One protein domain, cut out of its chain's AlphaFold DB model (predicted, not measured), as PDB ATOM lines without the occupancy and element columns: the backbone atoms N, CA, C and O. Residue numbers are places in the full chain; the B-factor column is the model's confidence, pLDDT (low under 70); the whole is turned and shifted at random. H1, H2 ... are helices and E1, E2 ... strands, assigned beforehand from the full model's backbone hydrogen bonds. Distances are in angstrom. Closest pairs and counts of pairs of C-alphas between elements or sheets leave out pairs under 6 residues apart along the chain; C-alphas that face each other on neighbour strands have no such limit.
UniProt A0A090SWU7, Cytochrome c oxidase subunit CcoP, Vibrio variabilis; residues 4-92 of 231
ATOM      1  N   SER A   4     190.357 142.645 146.021       81.81
ATOM      2  CA  SER A   4     190.570 144.033 145.590       81.81
ATOM      3  C   SER A   4     190.500 144.224 144.067       81.81
ATOM      4  O   SER A   4     189.914 145.192 143.584       81.81
ATOM      5  N   GLN A   5     191.039 143.283 143.292       81.31
ATOM      6  CA  GLN A   5     191.072 143.338 141.828       81.31
ATOM      7  C   GLN A   5     189.680 143.143 141.219       81.31
ATOM      8  O   GLN A   5     189.275 143.857 140.296       81.31
ATOM      9  N   THR A   6     188.919 142.201 141.776       83.00
ATOM     10  CA  THR A   6     187.542 141.934 141.341       83.00
ATOM     11  C   THR A   6     186.641 143.125 141.665       83.00
ATOM     12  O   THR A   6     185.881 143.577 140.809       83.00
ATOM     13  N   LEU A   7     186.784 143.697 142.866       86.56
ATOM     14  CA  LEU A   7     186.048 144.888 143.284       86.56
ATOM     15  C   LEU A   7     186.345 146.093 142.379       86.56
ATOM     16  O   LEU A   7     185.415 146.744 141.908       86.56
ATOM     17  N   SER A   8     187.620 146.352 142.079       84.44
ATOM     18  CA  SER A   8     188.033 147.446 141.187       84.44
ATOM     19  C   SER A   8     187.432 147.311 139.781       84.44
ATOM     20  O   SER A   8     186.915 148.281 139.219       84.44
ATOM     21  N   THR A   9     187.409 146.090 139.241       84.12
ATOM     22  CA  THR A   9     186.821 145.811 137.922       84.12
ATOM     23  C   THR A   9     185.318 146.090 137.915       84.12
ATOM     24  O   THR A   9     184.813 146.777 137.028       84.12
ATOM     25  N   ILE A  10     184.599 145.616 138.936       88.12
ATOM     26  CA  ILE A  10     183.152 145.828 139.068       88.12
ATOM     27  C   ILE A  10     182.830 147.321 139.201       88.12
ATOM     28  O   ILE A  10     181.961 147.821 138.487       88.12
ATOM     29  N   LEU A  11     183.544 148.046 140.066       89.12
ATOM     30  CA  LEU A  11     183.345 149.485 140.255       89.12
ATOM     31  C   LEU A  11     183.603 150.273 138.968       89.12
ATOM     32  O   LEU A  11     182.841 151.182 138.647       89.12
ATOM     33  N   SER A  12     184.624 149.887 138.202       86.25
ATOM     34  CA  SER A  12     184.947 150.525 136.926       86.25
ATOM     35  C   SER A  12     183.846 150.307 135.890       86.25
ATOM     36  O   SER A  12     183.384 151.262 135.269       86.25
ATOM     37  N   ILE A  13     183.348 149.074 135.750       86.81
ATOM     38  CA  ILE A  13     182.227 148.761 134.853       86.81
ATOM     39  C   ILE A  13     180.985 149.569 135.250       86.81
ATOM     40  O   ILE A  13     180.372 150.220 134.400       86.81
ATOM     41  N   ILE A  14     180.642 149.588 136.542       92.31
ATOM     42  CA  ILE A  14     179.514 150.365 137.072       92.31
ATOM     43  C   ILE A  14     179.681 151.854 136.747       92.31
ATOM     44  O   ILE A  14     178.731 152.484 136.283       92.31
ATOM     45  N   PHE A  15     180.878 152.410 136.929       89.88
ATOM     46  CA  PHE A  15     181.172 153.805 136.612       89.88
ATOM     47  C   PHE A  15     180.907 154.132 135.134       89.88
ATOM     48  O   PHE A  15     180.201 155.102 134.846       89.88
ATOM     49  N   PHE A  16     181.385 153.309 134.193       87.56
ATOM     50  CA  PHE A  16     181.131 153.524 132.762       87.56
ATOM     51  C   PHE A  16     179.639 153.465 132.419       87.56
ATOM     52  O   PHE A  16     179.144 154.321 131.682       87.56
ATOM     53  N   PHE A  17     178.896 152.514 132.992       90.38
ATOM     54  CA  PHE A  17     177.447 152.432 132.796       90.38
ATOM     55  C   PHE A  17     176.711 153.653 133.353       90.38
ATOM     56  O   PHE A  17     175.849 154.210 132.666       90.38
ATOM     57  N   ILE A  18     177.065 154.109 134.559       93.56
ATOM     58  CA  ILE A  18     176.495 155.323 135.159       93.56
ATOM     59  C   ILE A  18     176.789 156.531 134.270       93.56
ATOM     60  O   ILE A  18     175.889 157.327 134.006       93.56
ATOM     61  N   MET A  19     178.011 156.661 133.757       90.44
ATOM     62  CA  MET A  19     178.379 157.802 132.922       90.44
ATOM     63  C   MET A  19     177.639 157.838 131.594       90.44
ATOM     64  O   MET A  19     177.079 158.878 131.237       90.44
ATOM     65  N   ILE A  20     177.525 156.702 130.908       88.69
ATOM     66  CA  ILE A  20     176.711 156.598 129.693       88.69
ATOM     67  C   ILE A  20     175.245 156.942 130.000       88.69
ATOM     68  O   ILE A  20     174.618 157.696 129.250       88.69
ATOM     69  N   ALA A  21     174.702 156.455 131.121       91.75
ATOM     70  CA  ALA A  21     173.330 156.737 131.533       91.75
ATOM     71  C   ALA A  21     173.095 158.230 131.823       91.75
ATOM     72  O   ALA A  21     172.088 158.783 131.377       91.75
ATOM     73  N   VAL A  22     174.024 158.899 132.515       90.38
ATOM     74  CA  VAL A  22     173.956 160.341 132.805       90.38
ATOM     75  C   VAL A  22     174.006 161.152 131.512       90.38
ATOM     76  O   VAL A  22     173.128 161.989 131.289       90.38
ATOM     77  N   ILE A  23     174.968 160.878 130.628       88.56
ATOM     78  CA  ILE A  23     175.106 161.587 129.345       88.56
ATOM     79  C   ILE A  23     173.832 161.416 128.511       88.56
ATOM     80  O   ILE A  23     173.286 162.390 127.989       88.56
ATOM     81  N   TYR A  24     173.306 160.192 128.429       89.31
ATOM     82  CA  TYR A  24     172.075 159.903 127.702       89.31
ATOM     83  C   TYR A  24     170.847 160.592 128.316       89.31
ATOM     84  O   TYR A  24     170.027 161.169 127.593       89.31
ATOM     85  N   ALA A  25     170.713 160.577 129.644       90.56
ATOM     86  CA  ALA A  25     169.626 161.248 130.349       90.56
ATOM     87  C   ALA A  25     169.636 162.761 130.083       90.56
ATOM     88  O   ALA A  25     168.595 163.331 129.746       90.56
ATOM     89  N   GLN A  26     170.809 163.393 130.149       88.50
ATOM     90  CA  GLN A  26     170.967 164.820 129.868       88.50
ATOM     91  C   GLN A  26     170.721 165.152 128.389       88.50
ATOM     92  O   GLN A  26     170.039 166.126 128.069       88.50
ATOM     93  N   PHE A  27     171.166 164.294 127.467       87.69
ATOM     94  CA  PHE A  27     170.877 164.449 126.042       87.69
ATOM     95  C   PHE A  27     169.369 164.404 125.744       87.69
ATOM     96  O   PHE A  27     168.884 165.158 124.894       87.69
ATOM     97  N   ARG A  28     168.607 163.551 126.448       88.38
ATOM     98  CA  ARG A  28     167.139 163.514 126.340       88.38
ATOM     99  C   ARG A  28     166.487 164.763 126.929       88.38
ATOM    100  O   ARG A  28     165.644 165.346 126.248       88.38
ATOM    101  N   LYS A  29     166.902 165.201 128.125       85.75
ATOM    102  CA  LYS A  29     166.389 166.423 128.779       85.75
ATOM    103  C   LYS A  29     166.576 167.679 127.928       85.75
ATOM    104  O   LYS A  29     165.726 168.559 127.950       85.75
ATOM    105  N   ARG A  30     167.605 167.729 127.078       85.12
ATOM    106  CA  ARG A  30     167.785 168.830 126.118       85.12
ATOM    107  C   ARG A  30     166.553 169.078 125.235       85.12
ATOM    108  O   ARG A  30     166.315 170.211 124.838       85.12
ATOM    109  N   LYS A  31     165.792 168.038 124.864       82.75
ATOM    110  CA  LYS A  31     164.627 168.193 123.970       82.75
ATOM    111  C   LYS A  31     163.493 169.008 124.597       82.75
ATOM    112  O   LYS A  31     162.701 169.565 123.848       82.75
ATOM    113  N   SER A  32     163.416 169.054 125.924       84.50
ATOM    114  CA  SER A  32     162.399 169.795 126.675       84.50
ATOM    115  C   SER A  32     162.881 171.159 127.177       84.50
ATOM    116  O   SER A  32     162.137 171.807 127.903       84.50
ATOM    117  N   ALA A  33     164.107 171.565 126.841       85.25
ATOM    118  CA  ALA A  33     164.698 172.813 127.312       85.25
ATOM    119  C   ALA A  33     164.178 174.015 126.506       85.25
ATOM    120  O   ALA A  33     164.138 173.964 125.269       85.25
ATOM    121  N   ASP A  34     163.814 175.092 127.199       87.19
ATOM    122  CA  ASP A  34     163.298 176.327 126.606       87.19
ATOM    123  C   ASP A  34     164.250 177.511 126.836       87.19
ATOM    124  O   ASP A  34     164.376 178.047 127.932       87.19
ATOM    125  N   LYS A  35     164.865 177.998 125.751       85.06
ATOM    126  CA  LYS A  35     165.797 179.140 125.775       85.06
ATOM    127  C   LYS A  35     165.189 180.436 126.309       85.06
ATOM    128  O   LYS A  35     165.946 181.327 126.695       85.06
ATOM    129  N   ASN A  36     163.867 180.569 126.270       87.56
ATOM    130  CA  ASN A  36     163.161 181.769 126.709       87.56
ATOM    131  C   ASN A  36     162.685 181.670 128.163       87.56
ATOM    132  O   ASN A  36     162.206 182.661 128.709       87.56
ATOM    133  N   LYS A  37     162.830 180.502 128.795       90.69
ATOM    134  CA  LYS A  37     162.458 180.282 130.186       90.69
ATOM    135  C   LYS A  37     163.614 180.656 131.112       90.69
ATOM    136  O   LYS A  37     164.712 180.107 131.003       90.69
ATOM    137  N   THR A  38     163.336 181.550 132.054       89.94
ATOM    138  CA  THR A  38     164.213 181.822 133.198       89.94
ATOM    139  C   THR A  38     164.010 180.746 134.260       89.94
ATOM    140  O   THR A  38     162.870 180.430 134.610       89.94
ATOM    141  N   LEU A  39     165.107 180.166 134.742       87.38
ATOM    142  CA  LEU A  39     165.114 179.212 135.849       87.38
ATOM    143  C   LEU A  39     165.217 179.944 137.183       87.38
ATOM    144  O   LEU A  39     164.377 179.740 138.055       87.38
ATOM    145  N   GLU A  40     166.213 180.815 137.303       90.94
ATOM    146  CA  GLU A  40     166.526 181.551 138.521       90.94
ATOM    147  C   GLU A  40     167.224 182.873 138.171       90.94
ATOM    148  O   GLU A  40     167.808 183.018 137.091       90.94
ATOM    149  N   GLU A  41     167.125 183.849 139.069       93.75
ATOM    150  CA  GLU A  41     167.844 185.118 138.990       93.75
ATOM    151  C   GLU A  41     168.558 185.354 140.318       93.75
ATOM    152  O   GLU A  41     167.934 185.346 141.380       93.75
ATOM    153  N   PHE A  42     169.870 185.567 140.251       92.62
ATOM    154  CA  PHE A  42     170.700 185.822 141.419       92.62
ATOM    155  C   PHE A  42     171.668 186.964 141.119       92.62
ATOM    156  O   PHE A  42     172.414 186.904 140.146       92.62
ATOM    157  N   ASP A  43     171.640 188.013 141.947       92.19
ATOM    158  CA  ASP A  43     172.523 189.185 141.819       92.19
ATOM    159  C   ASP A  43     172.519 189.813 140.405       92.19
ATOM    160  O   ASP A  43     173.549 190.162 139.830       92.19
ATOM    161  N   GLY A  44     171.333 189.884 139.786       90.94
ATOM    162  CA  GLY A  44     171.150 190.407 138.426       90.94
ATOM    163  C   GLY A  44     171.637 189.489 137.295       90.94
ATOM    164  O   GLY A  44     171.556 189.870 136.125       90.94
ATOM    165  N   ILE A  45     172.117 188.278 137.600       89.25
ATOM    166  CA  ILE A  45     172.456 187.241 136.619       89.25
ATOM    167  C   ILE A  45     171.245 186.325 136.431       89.25
ATOM    168  O   ILE A  45     170.741 185.734 137.383       89.25
ATOM    169  N   ILE A  46     170.792 186.196 135.182       90.00
ATOM    170  CA  ILE A  46     169.623 185.391 134.812       90.00
ATOM    171  C   ILE A  46     170.085 184.052 134.236       90.00
ATOM    172  O   ILE A  46     170.692 184.004 133.160       90.00
ATOM    173  N   GLU A  47     169.726 182.954 134.897       90.25
ATOM    174  CA  GLU A  47     169.959 181.604 134.395       90.25
ATOM    175  C   GLU A  47     168.808 181.161 133.487       90.25
ATOM    176  O   GLU A  47     167.652 181.052 133.901       90.25
ATOM    177  N   LYS A  48     169.115 180.906 132.211       90.44
ATOM    178  CA  LYS A  48     168.137 180.445 131.215       90.44
ATOM    179  C   LYS A  48     168.176 178.928 131.065       90.44
ATOM    180  O   LYS A  48     169.254 178.339 131.054       90.44
ATOM    181  N   ASP A  49     167.024 178.315 130.795       89.50
ATOM    182  CA  ASP A  49     166.889 176.884 130.467       89.50
ATOM    183  C   ASP A  49     167.324 176.582 129.018       89.50
ATOM    184  O   ASP A  49     166.619 175.973 128.211       89.50
ATOM    185  N   ALA A  50     168.496 177.082 128.625       88.12
ATOM    186  CA  ALA A  50     169.006 176.896 127.281       88.12
ATOM    187  C   ALA A  50     169.465 175.435 127.065       88.12
ATOM    188  O   ALA A  50     170.185 174.871 127.888       88.12
ATOM    189  N   PRO A  51     169.133 174.809 125.917       88.25
ATOM    190  CA  PRO A  51     169.584 173.467 125.602       88.25
ATOM    191  C   PRO A  51     171.107 173.434 125.449       88.25
ATOM    192  O   PRO A  51     171.671 174.144 124.613       88.25
ATOM    193  N   ILE A  52     171.751 172.529 126.187       88.62
ATOM    194  CA  ILE A  52     173.195 172.276 126.104       88.62
ATOM    195  C   ILE A  52     173.593 171.940 124.646       88.62
ATOM    196  O   ILE A  52     172.930 171.109 124.005       88.62
ATOM    197  N   PRO A  53     174.673 172.532 124.100       90.56
ATOM    198  CA  PRO A  53     175.123 172.279 122.732       90.56
ATOM    199  C   PRO A  53     175.332 170.792 122.409       90.56
ATOM    200  O   PRO A  53     175.942 170.044 123.169       90.56
ATOM    201  N   ARG A  54     174.876 170.358 121.223       87.62
ATOM    202  CA  ARG A  54     175.030 168.969 120.731       87.62
ATOM    203  C   ARG A  54     176.488 168.509 120.694       87.62
ATOM    204  O   ARG A  54     176.749 167.346 120.982       87.62
ATOM    205  N   ILE A  55     177.400 169.418 120.356       91.56
ATOM    206  CA  ILE A  55     178.826 169.121 120.220       91.56
ATOM    207  C   ILE A  55     179.449 168.631 121.529       91.56
ATOM    208  O   ILE A  55     180.262 167.717 121.491       91.56
ATOM    209  N   LEU A  56     179.007 169.149 122.683       90.31
ATOM    210  CA  LEU A  56     179.516 168.708 123.983       90.31
ATOM    211  C   LEU A  56     179.168 167.241 124.235       90.31
ATOM    212  O   LEU A  56     180.034 166.462 124.611       90.31
ATOM    213  N   PHE A  57     177.929 166.831 123.946       89.44
ATOM    214  CA  PHE A  57     177.530 165.428 124.073       89.44
ATOM    215  C   PHE A  57     178.307 164.519 123.121       89.44
ATOM    216  O   PHE A  57     178.738 163.451 123.534       89.44
ATOM    217  N   ILE A  58     178.501 164.940 121.867       89.50
ATOM    218  CA  ILE A  58     179.307 164.190 120.892       89.50
ATOM    219  C   ILE A  58     180.742 164.034 121.409       89.50
ATOM    220  O   ILE A  58     181.263 162.924 121.402       89.50
ATOM    221  N   GLY A  59     181.346 165.110 121.922       93.19
ATOM    222  CA  GLY A  59     182.679 165.082 122.525       93.19
ATOM    223  C   GLY A  59     182.768 164.124 123.714       93.19
ATOM    224  O   GLY A  59     183.670 163.293 123.752       93.19
ATOM    225  N   TYR A  60     181.798 164.162 124.633       91.25
ATOM    226  CA  TYR A  60     181.734 163.210 125.744       91.25
ATOM    227  C   TYR A  60     181.606 161.763 125.255       91.25
ATOM    228  O   TYR A  60     182.355 160.905 125.713       91.25
ATOM    229  N   PHE A  61     180.711 161.475 124.304       88.25
ATOM    230  CA  PHE A  61     180.569 160.124 123.752       88.25
ATOM    231  C   PHE A  61     181.856 159.630 123.086       88.25
ATOM    232  O   PHE A  61     182.243 158.487 123.313       88.25
ATOM    233  N   LEU A  62     182.537 160.479 122.310       93.19
ATOM    234  CA  LEU A  62     183.814 160.135 121.684       93.19
ATOM    235  C   LEU A  62     184.919 159.909 122.719       93.19
ATOM    236  O   LEU A  62     185.658 158.938 122.603       93.19
ATOM    237  N   GLY A  63     185.004 160.748 123.755       93.25
ATOM    238  CA  GLY A  63     185.972 160.580 124.840       93.25
ATOM    239  C   GLY A  63     185.770 159.269 125.603       93.25
ATOM    240  O   GLY A  63     186.719 158.515 125.800       93.25
ATOM    241  N   PHE A  64     184.524 158.944 125.963       90.38
ATOM    242  CA  PHE A  64     184.199 157.674 126.618       90.38
ATOM    243  C   PHE A  64     184.428 156.466 125.705       90.38
ATOM    244  O   PHE A  64     184.953 155.454 126.163       90.38
ATOM    245  N   ALA A  65     184.085 156.566 124.418       91.12
ATOM    246  CA  ALA A  65     184.384 155.518 123.447       91.12
ATOM    247  C   ALA A  65     185.899 155.291 123.322       91.12
ATOM    248  O   ALA A  65     186.346 154.147 123.356       91.12
ATOM    249  N   GLY A  66     186.690 156.365 123.259       94.50
ATOM    250  CA  GLY A  66     188.151 156.301 123.246       94.50
ATOM    251  C   GLY A  66     188.723 155.658 124.509       94.50
ATOM    252  O   GLY A  66     189.581 154.789 124.405       94.50
ATOM    253  N   ALA A  67     188.203 156.005 125.689       91.44
ATOM    254  CA  ALA A  67     188.612 155.385 126.948       91.44
ATOM    255  C   ALA A  67     188.305 153.877 126.982       91.44
ATOM    256  O   ALA A  67     189.155 153.090 127.390       91.44
ATOM    257  N   ILE A  68     187.127 153.458 126.504       89.75
ATOM    258  CA  ILE A  68     186.773 152.034 126.395       89.75
ATOM    259  C   ILE A  68     187.737 151.321 125.443       89.75
ATOM    260  O   ILE A  68     188.276 150.277 125.797       89.75
ATOM    261  N   VAL A  69     187.994 151.891 124.260       93.00
ATOM    262  CA  VAL A  69     188.954 151.332 123.295       93.00
ATOM    263  C   VAL A  69     190.344 151.217 123.916       93.00
ATOM    264  O   VAL A  69     190.972 150.171 123.800       93.00
ATOM    265  N   TYR A  70     190.805 152.247 124.623       91.62
ATOM    266  CA  TYR A  70     192.111 152.240 125.271       91.62
ATOM    267  C   TYR A  70     192.235 151.096 126.278       91.62
ATOM    268  O   TYR A  70     193.182 150.322 126.202       91.62
ATOM    269  N   VAL A  71     191.256 150.924 127.171       89.25
ATOM    270  CA  VAL A  71     191.319 149.844 128.164       89.25
ATOM    271  C   VAL A  71     191.122 148.457 127.538       89.25
ATOM    272  O   VAL A  71     191.605 147.465 128.069       89.25
ATOM    273  N   LEU A  72     190.459 148.349 126.386       90.44
ATOM    274  CA  LEU A  72     190.434 147.091 125.634       90.44
ATOM    275  C   LEU A  72     191.807 146.756 125.034       90.44
ATOM    276  O   LEU A  72     192.191 145.589 125.006       90.44
ATOM    277  N   LEU A  73     192.547 147.755 124.558       92.62
ATOM    278  CA  LEU A  73     193.836 147.559 123.896       92.62
ATOM    279  C   LEU A  73     194.998 147.371 124.878       92.62
ATOM    280  O   LEU A  73     195.848 146.516 124.637       92.62
ATOM    281  N   PHE A  74     195.008 148.126 125.974       91.12
ATOM    282  CA  PHE A  74     196.110 148.215 126.932       91.12
ATOM    283  C   PHE A  74     195.738 147.626 128.302       91.12
ATOM    284  O   PHE A  74     194.554 147.549 128.647       91.12
ATOM    285  N   PRO A  75     196.729 147.230 129.121       88.81
ATOM    286  CA  PRO A  75     196.479 146.827 130.497       88.81
ATOM    287  C   PRO A  75     195.855 147.982 131.292       88.81
ATOM    288  O   PRO A  75     196.356 149.106 131.285       88.81
ATOM    289  N   GLY A  76     194.750 147.705 131.991       76.12
ATOM    290  CA  GLY A  76     193.997 148.752 132.698       76.12
ATOM    291  C   GLY A  76     193.089 148.283 133.837       76.12
ATOM    292  O   GLY A  76     192.925 149.017 134.808       76.12
ATOM    293  N   PHE A  77     192.542 147.062 133.786       76.81
ATOM    294  CA  PHE A  77     191.710 146.513 134.868       76.81
ATOM    295  C   PHE A  77     192.271 145.206 135.409       76.81
ATOM    296  O   PHE A  77     192.323 144.217 134.686       76.81
ATOM    297  N   ALA A  78     192.586 145.157 136.705       76.44
ATOM    298  CA  ALA A  78     192.966 143.919 137.388       76.44
ATOM    299  C   ALA A  78     194.044 143.120 136.620       76.44
ATOM    300  O   ALA A  78     195.164 143.593 136.471       76.44
ATOM    301  N   THR A  79     193.705 141.919 136.143       77.44
ATOM    302  CA  THR A  79     194.584 141.021 135.377       77.44
ATOM    303  C   THR A  79     194.382 141.117 133.860       77.44
ATOM    304  O   THR A  79     194.903 140.284 133.122       77.44
ATOM    305  N   TRP A  80     193.586 142.071 133.375       83.69
ATOM    306  CA  TRP A  80     193.387 142.304 131.947       83.69
ATOM    307  C   TRP A  80     194.660 142.893 131.334       83.69
ATOM    308  O   TRP A  80     195.041 144.016 131.658       83.69
ATOM    309  N   GLY A  81     195.303 142.130 130.448       83.44
ATOM    310  CA  GLY A  81     196.536 142.524 129.757       83.44
ATOM    311  C   GLY A  81     196.329 143.351 128.482       83.44
ATOM    312  O   GLY A  81     197.309 143.732 127.852       83.44
ATOM    313  N   GLY A  82     195.079 143.625 128.096       90.12
ATOM    314  CA  GLY A  82     194.770 144.245 126.807       90.12
ATOM    315  C   GLY A  82     194.892 143.280 125.625       90.12
ATOM    316  O   GLY A  82     195.524 142.229 125.710       90.12
ATOM    317  N   PHE A  83     194.288 143.630 124.489       90.88
ATOM    318  CA  PHE A  83     194.436 142.858 123.248       90.88
ATOM    319  C   PHE A  83     195.827 142.974 122.623       90.88
ATOM    320  O   PHE A  83     196.221 142.096 121.856       90.88
ATOM    321  N   LEU A  84     196.565 144.043 122.932       90.81
ATOM    322  CA  LEU A  84     197.902 144.266 122.385       90.81
ATOM    323  C   LEU A  84     198.997 143.537 123.172       90.81
ATOM    324  O   LEU A  84     200.135 143.526 122.717       90.81
ATOM    325  N   ASN A  85     198.676 142.933 124.327       85.12
ATOM    326  CA  ASN A  85     199.646 142.337 125.258       85.12
ATOM    327  C   ASN A  85     200.825 143.267 125.612       85.12
ATOM    328  O   ASN A  85     201.893 142.793 125.994       85.12
ATOM    329  N   TRP A  86     200.625 144.579 125.481       86.94
ATOM    330  CA  TRP A  86     201.634 145.594 125.756       86.94
ATOM    331  C   TRP A  86     201.966 145.626 127.250       86.94
ATOM    332  O   TRP A  86     201.075 145.515 128.101       86.94
ATOM    333  N   GLN A  87     203.240 145.811 127.580       83.81
ATOM    334  CA  GLN A  87     203.733 146.002 128.936       83.81
ATOM    335  C   GLN A  87     204.486 147.333 129.058       83.81
ATOM    336  O   GLN A  87     205.194 147.714 128.134       83.81
ATOM    337  N   PRO A  88     204.460 148.006 130.226       80.31
ATOM    338  CA  PRO A  88     205.208 149.253 130.430       80.31
ATOM    339  C   PRO A  88     206.714 149.168 130.139       80.31
ATOM    340  O   PRO A  88     207.333 150.174 129.815       80.31
ATOM    341  N   LYS A  89     207.310 147.973 130.249       77.56
ATOM    342  CA  LYS A  89     208.717 147.729 129.900       77.56
ATOM    343  C   LYS A  89     208.993 147.809 128.393       77.56
ATOM    344  O   LYS A  89     210.140 148.005 128.020       77.56
ATOM    345  N   ASP A  90     207.974 147.630 127.557       77.50
ATOM    346  CA  ASP A  90     208.113 147.659 126.100       77.50
ATOM    347  C   ASP A  90     208.360 149.099 125.613       77.50
ATOM    348  O   ASP A  90     209.012 149.303 124.594       77.50
ATOM    349  N   ASP A  91     207.911 150.085 126.399       74.50
ATOM    350  CA  ASP A  91     208.149 151.517 126.192       74.50
ATOM    351  C   ASP A  91     209.323 152.047 127.037       74.50
ATOM    352  O   ASP A  91     209.619 153.247 127.010       74.50
ATOM    353  N   ALA A  92     209.989 151.191 127.825       69.75
ATOM    354  CA  ALA A  92     211.183 151.612 128.542       69.75
ATOM    355  C   ALA A  92     212.218 152.081 127.515       69.75
ATOM    356  O   ALA A  92     212.488 151.378 126.541       69.75
TER     357      ALA A  92
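What this domain is: This is residues 4 to 92 of the 231 residues of the protein "Cytochrome c oxidase subunit CcoP" of Vibrio variabilis (UniProt A0A090SWU7). Two long helices, H1 and H2, make a narrow V, meeting near H1's last turns and H2's first; a small hairpin, E1 and E2, sits beyond the closed end, and short H3 lies at the far end of the rod. The printed part has 89 residues, in the order H1, E1, E2, H2, H3, mostly helix. It is extended, with a radius of gyration of the C-alphas of 19.5 A, spanning 57 by 26 by 26 A.

Where its parts are: Find C-alpha 4 at (190.570, 144.033, 145.590); from there H1 runs 42.6 A to residue 32. Next come E1, residues 38 to 42, and E2, residues 45 to 48. H2, residues 54 to 73, runs 28.7 A. H3, residues 88 to 91, ends at (208.149, 151.517, 126.192).

How they stand to each other: H1 touches H2 with residues 20 to 27 alone, at a shallow tilt of 19 degrees, opposite ways; their closest C-alphas, Ile 23 and Phe 57, are 7.0 A apart. In the antiparallel hairpin E1 and E2, N 39 and O 47 are within hydrogen-bond range at 2.8 A. H3 is apart from H1, H2, E1 and E2. Every O i to N i+4 pair is within range in H2, 23 of 25 in H1; H3 is too short for one.

The domain as a whole: The C-alphas farthest apart, Gly 44 and Asp 90, are 57.8 A apart. The printed part has no cut; residues 74 to 87 form the long link. Residue 92 alone has pLDDT under 70.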